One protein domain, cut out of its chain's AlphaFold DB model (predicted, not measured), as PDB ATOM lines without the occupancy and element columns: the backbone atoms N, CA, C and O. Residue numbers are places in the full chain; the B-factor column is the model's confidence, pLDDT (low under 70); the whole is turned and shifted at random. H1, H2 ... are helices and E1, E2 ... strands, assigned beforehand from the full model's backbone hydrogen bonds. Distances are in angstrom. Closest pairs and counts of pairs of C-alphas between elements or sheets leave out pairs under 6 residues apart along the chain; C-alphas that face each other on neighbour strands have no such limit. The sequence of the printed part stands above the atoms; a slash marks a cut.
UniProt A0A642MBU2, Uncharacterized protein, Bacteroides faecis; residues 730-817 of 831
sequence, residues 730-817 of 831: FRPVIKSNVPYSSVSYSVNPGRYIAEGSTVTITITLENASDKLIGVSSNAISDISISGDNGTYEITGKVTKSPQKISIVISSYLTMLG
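AT A GLANCE: This is residues 730 to 817 of the 831 residues of an uncharacterized protein of Bacteroides faecis (UniProt A0A642MBU2). This is a sandwich of two twisted sheets face to face, with E2, E4, E7 and E6 in one layer and E1, E8 and E5 in the other. The small strand E3 lies at one end of it, and the short helix H1 lies beyond the other end. The printed part has 88 residues, with eight named strands, E1 to E8, followed along the chain by one named helix, H1; the class is mostly strand. The sheet E2, E4, E7, E6 is antiparallel throughout, and the sheet E1, E8, E5 is mixed. The whole is compact, with a radius of gyration of the C-alphas of 13.1 A, and a rod in outline, spanning 44 by 19 by 18 A.

HOW THE PARTS SIT: Look first at the larger sheet: E2, residues 740 to 745, E4, residues 758 to 765, E7, residues 791 to 798, and E6, residues 780 to 788. It is twisted, with C-alphas up to 5.9 A off its best plane. E2 and E4 are antiparallel at 160 degrees, with N 744 and O 762 within hydrogen-bond range at 2.9 A. E4 and E7 are antiparallel at 154 degrees, with N 761 and O 794 at 2.8 A. E6 and E7 form a hairpin, with N 793 and O 786 at 2.8 A, and E6 bends by 62 degrees at residue 783. In the other sheet find E1, residues 732 to 736, E8, residues 803 to 810, and E5, residues 771 to 777. E1 is parallel to E8, with N 735 and O 805 at 2.8 A; E8 and E5 are antiparallel, with N 776 and O 806 at 2.9 A. Where the sheets face each other they are 8.9 A apart centre to centre, their strands at 22 degrees. Between them, the closest C-alphas of E6 and E8, Ile 780 and Gln 803, are 6.4 A apart. E3, residues 752 to 754, pairs with no named strand. H1, residues 812 to 817, is not on either sheet; every O i to N i+4 pair in it is within hydrogen-bond range.

IN THESE COORDINATES: Find C-alpha 758 at (26.338, 31.289, -39.200); from there E4 runs 22.6 A to C-alpha 765. E7 measures 21.5 A, E6 21.6 A and E2 14.8 A. E1 begins at C-alpha 732, at (19.199, 20.361, -40.369), and runs 12.8 A; E8 measures 22.4 A, E5 18.3 A and E3 7.0 A. H1 runs 8.9 A to C-alpha 817 at (20.573, 9.277, -9.369).

THE WHOLE: The C-alphas farthest apart, of Ala 754 and Gly 817, are 45.1 A apart. The printed part has no cut and no long link. Confidence is low, under 70, at residues 812 to 817.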
ATOM      1  N   PHE A 730      20.537  24.406 -46.449       87.31
ATOM      2  CA  PHE A 730      20.252  24.258 -45.037       87.31
ATOM      3  C   PHE A 730      19.201  23.158 -44.842       87.31
ATOM      4  O   PHE A 730      18.011  23.334 -45.083       87.31
ATOM      5  N   ARG A 731      19.675  21.979 -44.442       80.38
ATOM      6  CA  ARG A 731      18.923  20.749 -44.185       80.38
ATOM      7  C   ARG A 731      19.327  20.193 -42.813       80.38
ATOM      8  O   ARG A 731      20.081  19.211 -42.757       80.38
ATOM      9  N   PRO A 732      18.887  20.825 -41.715       82.44
ATOM     10  CA  PRO A 732      19.199  20.361 -40.369       82.44
ATOM     11  C   PRO A 732      18.516  19.019 -40.102       82.44
ATOM     12  O   PRO A 732      17.338  18.877 -40.361       82.44
ATOM     13  N   VAL A 733      19.229  18.028 -39.570       79.31
ATOM     14  CA  VAL A 733      18.658  16.745 -39.128       79.31
ATOM     15  C   VAL A 733      19.012  16.563 -37.665       79.31
ATOM     16  O   VAL A 733      20.155  16.234 -37.357       79.31
ATOM     17  N   ILE A 734      18.049  16.773 -36.770       81.25
ATOM     18  CA  ILE A 734      18.285  16.691 -35.326       81.25
ATOM     19  C   ILE A 734      17.988  15.283 -34.822       81.25
ATOM     20  O   ILE A 734      16.896  14.751 -35.009       81.25
ATOM     21  N   LYS A 735      18.974  14.680 -34.161       83.00
ATOM     22  CA  LYS A 735      18.845  13.424 -33.428       83.00
ATOM     23  C   LYS A 735      19.092  13.691 -31.953       83.00
ATOM     24  O   LYS A 735      20.130  14.236 -31.600       83.00
ATOM     25  N   SER A 736      18.171  13.257 -31.106       80.88
ATOM     26  CA  SER A 736      18.275  13.392 -29.656       80.88
ATOM     27  C   SER A 736      18.225  12.029 -28.969       80.88
ATOM     28  O   SER A 736      17.631  11.090 -29.505       80.88
ATOM     29  N   ASN A 737      18.851  11.905 -27.798       81.75
ATOM     30  CA  ASN A 737      18.742  10.722 -26.935       81.75
ATOM     31  C   ASN A 737      17.397  10.645 -26.189       81.75
ATOM     32  O   ASN A 737      16.987   9.553 -25.805       81.75
ATOM     33  N   VAL A 738      16.718  11.778 -26.006       80.06
ATOM     34  CA  VAL A 738      15.361  11.876 -25.437       80.06
ATOM     35  C   VAL A 738      14.511  12.848 -26.267       80.06
ATOM     36  O   VAL A 738      15.073  13.674 -26.989       80.06
ATOM     37  N   PRO A 739      13.175  12.770 -26.210       75.69
ATOM     38  CA  PRO A 739      12.310  13.707 -26.922       75.69
ATOM     39  C   PRO A 739      12.553  15.182 -26.540       75.69
ATOM     40  O   PRO A 739      12.974  15.500 -25.428       75.69
ATOM     41  N   TYR A 740      12.306  16.085 -27.487       81.75
ATOM     42  CA  TYR A 740      12.324  17.539 -27.304       81.75
ATOM     43  C   TYR A 740      10.978  18.107 -27.772       81.75
ATOM     44  O   TYR A 740      10.306  17.486 -28.598       81.75
ATOM     45  N   SER A 741      10.574  19.267 -27.251       82.50
ATOM     46  CA  SER A 741       9.235  19.811 -27.502       82.50
ATOM     47  C   SER A 741       9.127  20.532 -28.840       82.50
ATOM     48  O   SER A 741       8.128  20.363 -29.533       82.50
ATOM     49  N   SER A 742      10.139  21.316 -29.218       82.25
ATOM     50  CA  SER A 742      10.163  22.021 -30.503       82.25
ATOM     51  C   SER A 742      11.578  22.398 -30.938       82.25
ATOM     52  O   SER A 742      12.522  22.404 -30.139       82.25
ATOM     53  N   VAL A 743      11.712  22.714 -32.225       84.19
ATOM     54  CA  VAL A 743      12.907  23.317 -32.812       84.19
ATOM     55  C   VAL A 743      12.509  24.495 -33.695       84.19
ATOM     56  O   VAL A 743      11.500  24.445 -34.392       84.19
ATOM     57  N   SER A 744      13.319  25.548 -33.700       85.69
ATOM     58  CA  SER A 744      13.238  26.616 -34.690       85.69
ATOM     59  C   SER A 744      14.619  26.981 -35.232       85.69
ATOM     60  O   SER A 744      15.658  26.610 -34.680       85.69
ATOM     61  N   TYR A 745      14.625  27.686 -36.361       88.31
ATOM     62  CA  TYR A 745      15.828  27.973 -37.130       88.31
ATOM     63  C   TYR A 745      15.877  29.447 -37.525       88.31
ATOM     64  O   TYR A 745      14.866  30.014 -37.936       88.31
ATOM     65  N   SER A 746      17.065  30.055 -37.485       90.81
ATOM     66  CA  SER A 746      17.283  31.412 -38.011       90.81
ATOM     67  C   SER A 746      17.174  31.493 -39.538       90.81
ATOM     68  O   SER A 746      17.083  32.582 -40.096       90.81
ATOM     69  N   VAL A 747      17.227  30.343 -40.216       87.75
ATOM     70  CA  VAL A 747      17.076  30.184 -41.662       87.75
ATOM     71  C   VAL A 747      16.090  29.050 -41.905       87.75
ATOM     72  O   VAL A 747      16.236  27.975 -41.327       87.75
ATOM     73  N   ASN A 748      15.108  29.255 -42.782       81.19
ATOM     74  CA  ASN A 748      14.140  28.208 -43.103       81.19
ATOM     75  C   ASN A 748      14.837  26.970 -43.707       81.19
ATOM     76  O   ASN A 748      15.643  27.119 -44.634       81.19
ATOM     77  N   PRO A 749      14.516  25.749 -43.244       78.88
ATOM     78  CA  PRO A 749      14.972  24.524 -43.891       78.88
ATOM     79  C   PRO A 749      14.614  24.488 -45.386       78.88
ATOM     80  O   PRO A 749      13.542  24.927 -45.799       78.88
ATOM     81  N   GLY A 750      15.527  23.968 -46.206       73.25
ATOM     82  CA  GLY A 750      15.420  23.926 -47.669       73.25
ATOM     83  C   GLY A 750      15.988  25.156 -48.386       73.25
ATOM     84  O   GLY A 750      16.141  25.128 -49.607       73.25
ATOM     85  N   ARG A 751      16.348  26.225 -47.664       83.06
ATOM     86  CA  ARG A 751      17.016  27.396 -48.249       83.06
ATOM     87  C   ARG A 751      18.488  27.119 -48.526       83.06
ATOM     88  O   ARG A 751      19.165  26.457 -47.743       83.06
ATOM     89  N   TYR A 752      18.998  27.688 -49.610       88.81
ATOM     90  CA  TYR A 752      20.430  27.733 -49.890       88.81
ATOM     91  C   TYR A 752      21.042  28.962 -49.219       88.81
ATOM     92  O   TYR A 752      20.526  30.071 -49.359       88.81
ATOM     93  N   ILE A 753      22.141  28.763 -48.496       92.19
ATOM     94  CA  ILE A 753      22.923  29.817 -47.834       92.19
ATOM     95  C   ILE A 753      24.393  29.694 -48.225       92.19
ATOM     96  O   ILE A 753      24.848  28.598 -48.542       92.19
ATOM     97  N   ALA A 754      25.140  30.797 -48.215       94.31
ATOM     98  CA  ALA A 754      26.568  30.764 -48.535       94.31
ATOM     99  C   ALA A 754      27.319  29.819 -47.583       94.31
ATOM    100  O   ALA A 754      27.034  29.801 -46.377       94.31
ATOM    101  N   GLU A 755      28.268  29.043 -48.105       93.06
ATOM    102  CA  GLU A 755      29.104  28.180 -47.271       93.06
ATOM    103  C   GLU A 755      29.828  29.009 -46.192       93.06
ATOM    104  O   GLU A 755      30.346  30.095 -46.444       93.06
ATOM    105  N   GLY A 756      29.813  28.523 -44.952       92.81
ATOM    106  CA  GLY A 756      30.363  29.216 -43.788       92.81
ATOM    107  C   GLY A 756      29.401  30.192 -43.102       92.81
ATOM    108  O   GLY A 756      29.776  30.772 -42.082       92.81
ATOM    109  N   SER A 757      28.168  30.358 -43.597       94.62
ATOM    110  CA  SER A 757      27.152  31.196 -42.941       94.62
ATOM    111  C   SER A 757      26.826  30.687 -41.537       94.62
ATOM    112  O   SER A 757      26.586  29.491 -41.340       94.62
ATOM    113  N   THR A 758      26.775  31.600 -40.565       95.25
ATOM    114  CA  THR A 758      26.338  31.289 -39.200       95.25
ATOM    115  C   THR A 758      24.824  31.121 -39.158       95.25
ATOM    116  O   THR A 758      24.085  31.995 -39.608       95.25
ATOM    117  N   VAL A 759      24.364  30.018 -38.576       94.69
ATOM    118  CA  VAL A 759      22.949  29.755 -38.290       94.69
ATOM    119  C   VAL A 759      22.740  29.600 -36.790       94.69
ATOM    120  O   VAL A 759      23.642  29.143 -36.085       94.69
ATOM    121  N   THR A 760      21.539  29.937 -36.328       94.56
ATOM    122  CA  THR A 760      21.064  29.673 -34.967       94.56
ATOM    123  C   THR A 760      19.947  28.644 -35.024       94.56
ATOM    124  O   THR A 760      19.022  28.756 -35.832       94.56
ATOM    125  N   ILE A 761      20.041  27.636 -34.166       92.00
ATOM    126  CA  ILE A 761      19.044  26.587 -33.986       92.00
ATOM    127  C   ILE A 761      18.577  26.666 -32.543       92.00
ATOM    128  O   ILE A 761      19.366  26.434 -31.627       92.00
ATOM    129  N   THR A 762      17.308  26.983 -32.337       92.31
ATOM    130  CA  THR A 762      16.718  27.049 -31.002       92.31
ATOM    131  C   THR A 762      15.995  25.742 -30.731       92.31
ATOM    132  O   THR A 762      15.149  25.326 -31.516       92.31
ATOM    133  N   ILE A 763      16.340  25.075 -29.635       88.62
ATOM    134  CA  ILE A 763      15.724  23.822 -29.204       88.62
ATOM    135  C   ILE A 763      15.062  24.055 -27.856       88.62
ATOM    136  O   ILE A 763      15.717  24.472 -26.898       88.62
ATOM    137  N   THR A 764      13.780  23.722 -27.770       89.62
ATOM    138  CA  THR A 764      13.051  23.681 -26.505       89.62
ATOM    139  C   THR A 764      12.882  22.226 -26.087       89.62
ATOM    140  O   THR A 764      12.457  21.375 -26.870       89.62
ATOM    141  N   LEU A 765      13.262  21.915 -24.850       87.19
ATOM    142  CA  LEU A 765      13.157  20.580 -24.268       87.19
ATOM    143  C   LEU A 765      11.722  20.312 -23.794       87.19
ATOM    144  O   LEU A 765      10.925  21.238 -23.648       87.19
ATOM    145  N   GLU A 766      11.370  19.046 -23.567       83.50
ATOM    146  CA  GLU A 766      10.050  18.705 -23.010       83.50
ATOM    147  C   GLU A 766       9.924  19.093 -21.530       83.50
ATOM    148  O   GLU A 766       8.877  19.591 -21.121       83.50
ATOM    149  N   ASN A 767      10.992  18.930 -20.738       80.88
ATOM    150  CA  ASN A 767      11.029  19.354 -19.337       80.88
ATOM    151  C   ASN A 767      12.013  20.510 -19.145       80.88
ATOM    152  O   ASN A 767      13.192  20.397 -19.480       80.88
ATOM    153  N   ALA A 768      11.561  21.592 -18.507       79.56
ATOM    154  CA  ALA A 768      12.395  22.767 -18.232       79.56
ATOM    155  C   ALA A 768      13.598  22.484 -17.306       79.56
ATOM    156  O   ALA A 768      14.566  23.243 -17.298       79.56
ATOM    157  N   SER A 769      13.542  21.394 -16.530       80.81
ATOM    158  CA  SER A 769      14.618  20.959 -15.628       80.81
ATOM    159  C   SER A 769      15.714  20.139 -16.316       80.81
ATOM    160  O   SER A 769      16.762  19.904 -15.709       80.81
ATOM    161  N   ASP A 770      15.484  19.677 -17.547       85.31
ATOM    162  CA  ASP A 770      16.473  18.918 -18.308       85.31
ATOM    163  C   ASP A 770      17.552  19.858 -18.864       85.31
ATOM    164  O   ASP A 770      17.309  21.042 -19.109       85.31
ATOM    165  N   LYS A 771      18.769  19.337 -19.060       86.75
ATOM    166  CA  LYS A 771      19.901  20.131 -19.560       86.75
ATOM    167  C   LYS A 771      20.472  19.579 -20.852       86.75
ATOM    168  O   LYS A 771      20.809  18.400 -20.927       86.75
ATOM    169  N   LEU A 772      20.672  20.451 -21.837       87.56
ATOM    170  CA  LEU A 772      21.447  20.139 -23.034       87.56
ATOM    171  C   LEU A 772      22.942  20.118 -22.675       87.56
ATOM    172  O   LEU A 772      23.524  21.158 -22.377       87.56
ATOM    173  N   ILE A 773      23.556  18.931 -22.668       87.88
ATOM    174  CA  ILE A 773      24.947  18.723 -22.220       87.88
ATOM    175  C   ILE A 773      25.923  18.420 -23.360       87.88
ATOM    176  O   ILE A 773      27.133  18.431 -23.149       87.88
ATOM    177  N   GLY A 774      25.425  18.149 -24.566       86.75
ATOM    178  CA  GLY A 774      26.275  17.880 -25.718       86.75
ATOM    179  C   GLY A 774      25.573  18.163 -27.033       86.75
ATOM    180  O   GLY A 774      24.408  17.817 -27.209       86.75
ATOM    181  N   VAL A 775      26.304  18.769 -27.964       91.25
ATOM    182  CA  VAL A 775      25.886  18.960 -29.353       91.25
ATOM    183  C   VAL A 775      27.062  18.600 -30.244       91.25
ATOM    184  O   VAL A 775      28.189  19.026 -30.007       91.25
ATOM    185  N   SER A 776      26.803  17.818 -31.281       90.31
ATOM    186  CA  SER A 776      27.783  17.515 -32.321       90.31
ATOM    187  C   SER A 776      27.127  17.585 -33.690       90.31
ATOM    188  O   SER A 776      25.937  17.306 -33.828       90.31
ATOM    189  N   SER A 777      27.893  17.965 -34.710       90.75
ATOM    190  CA  SER A 777      27.423  17.980 -36.091       90.75
ATOM    191  C   SER A 777      28.537  17.598 -37.052       90.75
ATOM    192  O   SER A 777      29.699  17.920 -36.825       90.75
ATOM    193  N   ASN A 778      28.183  16.927 -38.148       86.62
ATOM    194  CA  ASN A 778      29.117  16.604 -39.231       86.62
ATOM    195  C   ASN A 778      29.345  17.773 -40.209       86.62
ATOM    196  O   ASN A 778      30.131  17.639 -41.146       86.62
ATOM    197  N   ALA A 779      28.589  18.860 -40.059       89.19
ATOM    198  CA  ALA A 779      28.424  19.875 -41.097       89.19
ATOM    199  C   ALA A 779      28.128  21.282 -40.548       89.19
ATOM    200  O   ALA A 779      27.897  22.211 -41.323       89.19
ATOM    201  N   ILE A 780      28.146  21.434 -39.220       91.75
ATOM    202  CA  ILE A 780      28.183  22.724 -38.533       91.75
ATOM    203  C   ILE A 780      29.501  22.782 -37.763       91.75
ATOM    204  O   ILE A 780      29.759  21.911 -36.932       91.75
ATOM    205  N   SER A 781      30.337  23.773 -38.062       91.88
ATOM    206  CA  SER A 781      31.576  24.065 -37.334       91.88
ATOM    207  C   SER A 781      31.377  25.224 -36.358       91.88
ATOM    208  O   SER A 781      30.346  25.896 -36.391       91.88
ATOM    209  N   ASP A 782      32.369  25.468 -35.499       92.00
ATOM    210  CA  ASP A 782      32.361  26.571 -34.525       92.00
ATOM    211  C   ASP A 782      31.096  26.577 -33.647       92.00
ATOM    212  O   ASP A 782      30.489  27.622 -33.416       92.00
ATOM    213  N   ILE A 783      30.668  25.389 -33.203       93.31
ATOM    214  CA  ILE A 783      29.437  25.235 -32.426       93.31
ATOM    215  C   ILE A 783      29.602  25.905 -31.061       93.31
ATOM    216  O   ILE A 783      30.494  25.550 -30.290       93.31
ATOM    217  N   SER A 784      28.676  26.798 -30.728       93.12
ATOM    218  CA  SER A 784      28.471  27.298 -29.371       93.12
ATOM    219  C   SER A 784      27.031  27.092 -28.930       93.12
ATOM    220  O   SER A 784      26.103  27.141 -29.735       93.12
ATOM    221  N   ILE A 785      26.860  26.838 -27.635       92.38
ATOM    222  CA  ILE A 785      25.564  26.595 -27.003       92.38
ATOM    223  C   ILE A 785      25.350  27.687 -25.961       92.38
ATOM    224  O   ILE A 785      26.239  27.955 -25.152       92.38
ATOM    225  N   SER A 786      24.172  28.296 -25.968       91.00
ATOM    226  CA  SER A 786      23.727  29.236 -24.941       91.00
ATOM    227  C   SER A 786      22.272  28.962 -24.552       91.00
ATOM    228  O   SER A 786      21.612  28.133 -25.178       91.00
ATOM    229  N   GLY A 787      21.785  29.612 -23.496       87.00
ATOM    230  CA  GLY A 787      20.438  29.402 -22.956       87.00
ATOM    231  C   GLY A 787      20.404  28.578 -21.667       87.00
ATOM    232  O   GLY A 787      21.390  27.952 -21.265       87.00
ATOM    233  N   ASP A 788      19.260  28.628 -20.991       79.12
ATOM    234  CA  ASP A 788      18.976  27.934 -19.739       79.12
ATOM    235  C   ASP A 788      17.490  27.529 -19.645       79.12
ATOM    236  O   ASP A 788      16.702  27.752 -20.566       79.12
ATOM    237  N   ASN A 789      17.112  26.863 -18.546       80.44
ATOM    238  CA  ASN A 789      15.716  26.541 -18.207       80.44
ATOM    239  C   ASN A 789      14.918  25.838 -19.326       80.44
ATOM    240  O   ASN A 789      13.749  26.140 -19.568       80.44
ATOM    241  N   GLY A 790      15.557  24.891 -20.020       82.31
ATOM    242  CA  GLY A 790      14.919  24.067 -21.049       82.31
ATOM    243  C   GLY A 790      14.816  24.698 -22.437       82.31
ATOM    244  O   GLY A 790      14.273  24.047 -23.324       82.31
ATOM    245  N   THR A 791      15.341  25.906 -22.669       90.75
ATOM    246  CA  THR A 791      15.470  26.484 -24.020       90.75
ATOM    247  C   THR A 791      16.927  26.806 -24.318       90.75
ATOM    248  O   THR A 791      17.576  27.541 -23.579       90.75
ATOM    249  N   TYR A 792      17.438  26.254 -25.415       92.62
ATOM    250  CA  TYR A 792      18.842  26.351 -25.795       92.62
ATOM    251  C   TYR A 792      18.994  26.872 -27.218       92.62
ATOM    252  O   TYR A 792      18.284  26.439 -28.121       92.62
ATOM    253  N   GLU A 793      19.966  27.750 -27.426       94.31
ATOM    254  CA  GLU A 793      20.384  28.226 -28.740       94.31
ATOM    255  C   GLU A 793      21.727  27.604 -29.110       94.31
ATOM    256  O   GLU A 793      22.719  27.736 -28.389       94.31
ATOM    257  N   ILE A 794      21.755  26.929 -30.253       93.38
ATOM    258  CA  ILE A 794      22.942  26.338 -30.856       93.38
ATOM    259  C   ILE A 794      23.312  27.207 -32.052       93.38
ATOM    260  O   ILE A 794      22.567  27.261 -33.030       93.38
ATOM    261  N   THR A 795      24.467  27.856 -32.003       94.19
ATOM    262  CA  THR A 795      24.988  28.644 -33.123       94.19
ATOM    263  C   THR A 795      26.200  27.970 -33.735       94.19
ATOM    264  O   THR A 795      27.002  27.376 -33.022       94.19
ATOM    265  N   GLY A 796      26.369  28.083 -35.048       94.31
ATOM    266  CA  GLY A 796      27.574  27.612 -35.726       94.31
ATOM    267  C   GLY A 796      27.532  27.858 -37.228       94.31
ATOM    268  O   GLY A 796      26.511  28.282 -37.769       94.31
ATOM    269  N   LYS A 797      28.647  27.601 -37.910       95.00
ATOM    270  CA  LYS A 797      28.801  27.846 -39.351       95.00
ATOM    271  C   LYS A 797      28.463  26.611 -40.169       95.00
ATOM    272  O   LYS A 797      29.026  25.542 -39.941       95.00
ATOM    273  N   VAL A 798      27.578  26.756 -41.147       93.38
ATOM    274  CA  VAL A 798      27.162  25.661 -42.033       93.38
ATOM    275  C   VAL A 798      28.195  25.460 -43.132       93.38
ATOM    276  O   VAL A 798      28.430  26.361 -43.926       93.38
ATOM    277  N   THR A 799      28.782  24.268 -43.209       90.06
ATOM    278  CA  THR A 799      29.819  23.949 -44.208       90.06
ATOM    279  C   THR A 799      29.373  22.903 -45.222       90.06
ATOM    280  O   THR A 799      29.865  22.874 -46.341       90.06
ATOM    281  N   LYS A 800      28.444  22.010 -44.863       88.44
ATOM    282  CA  LYS A 800      27.998  20.903 -45.736       88.44
ATOM    283  C   LYS A 800      26.523  20.604 -45.532       88.44
ATOM    284  O   LYS A 800      25.950  21.022 -44.536       88.44
ATOM    285  N   SER A 801      25.908  19.855 -46.443       84.00
ATOM    286  CA  SER A 801      24.525  19.378 -46.323       84.00
ATOM    287  C   SER A 801      24.473  17.846 -46.427       84.00
ATOM    288  O   SER A 801      25.231  17.281 -47.220       84.00
ATOM    289  N   PRO A 802      23.603  17.145 -45.672       83.69
ATOM    290  CA  PRO A 802      22.732  17.671 -44.616       83.69
ATOM    291  C   PRO A 802      23.501  17.978 -43.321       83.69
ATOM    292  O   PRO A 802      24.537  17.363 -43.049       83.69
ATOM    293  N   GLN A 803      22.967  18.887 -42.496       88.38
ATOM    294  CA  GLN A 803      23.518  19.198 -41.175       88.38
ATOM    295  C   GLN A 803      22.987  18.213 -40.126       88.38
ATOM    296  O   GLN A 803      21.993  18.489 -39.458       88.38
ATOM    297  N   LYS A 804      23.622  17.039 -39.985       86.88
ATOM    298  CA  LYS A 804      23.225  16.030 -38.988       86.88
ATOM    299  C   LYS A 804      23.705  16.458 -37.609       86.88
ATOM    300  O   LYS A 804      24.885  16.331 -37.302       86.88
ATOM    301  N   ILE A 805      22.780  16.928 -36.788       86.06
ATOM    302  CA  ILE A 805      23.023  17.458 -35.452       86.06
ATOM    303  C   ILE A 805      22.592  16.398 -34.441       86.06
ATOM    304  O   ILE A 805      21.428  16.016 -34.392       86.06
ATOM    305  N   SER A 806      23.526  15.904 -33.638       88.19
ATOM    306  CA  SER A 806      23.218  15.027 -32.509       88.19
ATOM    307  C   SER A 806      23.271  15.828 -31.219       88.19
ATOM    308  O   SER A 806      24.307  16.418 -30.911       88.19
ATOM    309  N   ILE A 807      22.166  15.831 -30.481       88.06
ATOM    310  CA  ILE A 807      22.036  16.477 -29.179       88.06
ATOM    311  C   ILE A 807      21.945  15.425 -28.070       88.06
ATOM    312  O   ILE A 807      21.345  14.363 -28.248       88.06
ATOM    313  N   VAL A 808      22.564  15.718 -26.929       87.56
ATOM    314  CA  VAL A 808      22.515  14.898 -25.717       87.56
ATOM    315  C   VAL A 808      21.914  15.735 -24.603       87.56
ATOM    316  O   VAL A 808      22.489  16.737 -24.176       87.56
ATOM    317  N   ILE A 809      20.755  15.303 -24.130       85.69
ATOM    318  CA  ILE A 809      20.021  15.907 -23.029       85.69
ATOM    319  C   ILE A 809      20.180  15.007 -21.802       85.69
ATOM    320  O   ILE A 809      19.966  13.793 -21.867       85.69
ATOM    321  N   SER A 810      20.560  15.607 -20.681       82.81
ATOM    322  CA  SER A 810      20.570  14.971 -19.367       82.81
ATOM    323  C   SER A 810      19.245  15.245 -18.668       82.81
ATOM    324  O   SER A 810      18.916  16.410 -18.427       82.81
ATOM    325  N   SER A 811      18.493  14.189 -18.340       71.31
ATOM    326  CA  SER A 811      17.224  14.346 -17.625       71.31
ATOM    327  C   SER A 811      17.450  14.628 -16.135       71.31
ATOM    328  O   SER A 811      18.367  14.066 -15.522       71.31
ATOM    329  N   TYR A 812      16.619  15.464 -15.512       59.81
ATOM    330  CA  TYR A 812      16.771  15.816 -14.089       59.81
ATOM    331  C   TYR A 812      16.683  14.589 -13.149       59.81
ATOM    332  O   TYR A 812      17.391  14.514 -12.145       59.81
ATOM    333  N   LEU A 813      15.897  13.567 -13.512       54.25
ATOM    334  CA  LEU A 813      15.791  12.304 -12.760       54.25
ATOM    335  C   LEU A 813      17.108  11.501 -12.751       54.25
ATOM    336  O   LEU A 813      17.431  10.865 -11.751       54.25
ATOM    337  N   THR A 814      17.911  11.582 -13.817       51.06
ATOM    338  CA  THR A 814      19.272  11.014 -13.856       51.06
ATOM    339  C   THR A 814      20.301  11.843 -13.082       51.06
ATOM    340  O   THR A 814      21.288  11.282 -12.614       51.06
ATOM    341  N   MET A 815      20.076  13.149 -12.881       50.16
ATOM    342  CA  MET A 815      20.950  13.977 -12.034       50.16
ATOM    343  C   MET A 815      20.790  13.653 -10.542       50.16
ATOM    344  O   MET A 815      21.789  13.601  -9.832       50.16
ATOM    345  N   LEU A 816      19.571  13.343 -10.088       47.94
ATOM    346  CA  LEU A 816      19.314  12.877  -8.715       47.94
ATOM    347  C   LEU A 816      19.868  11.464  -8.448       47.94
ATOM    348  O   LEU A 816      20.226  11.153  -7.315       47.94
ATOM    349  N   GLY A 817      19.981  10.617  -9.477       43.62
ATOM    350  CA  GLY A 817      20.573   9.277  -9.369       43.62
ATOM    351  C   GLY A 817      22.109   9.245  -9.347       43.62
ATOM    352  O   GLY A 817      22.683   8.216  -9.000       43.62
TER     353      GLY A 817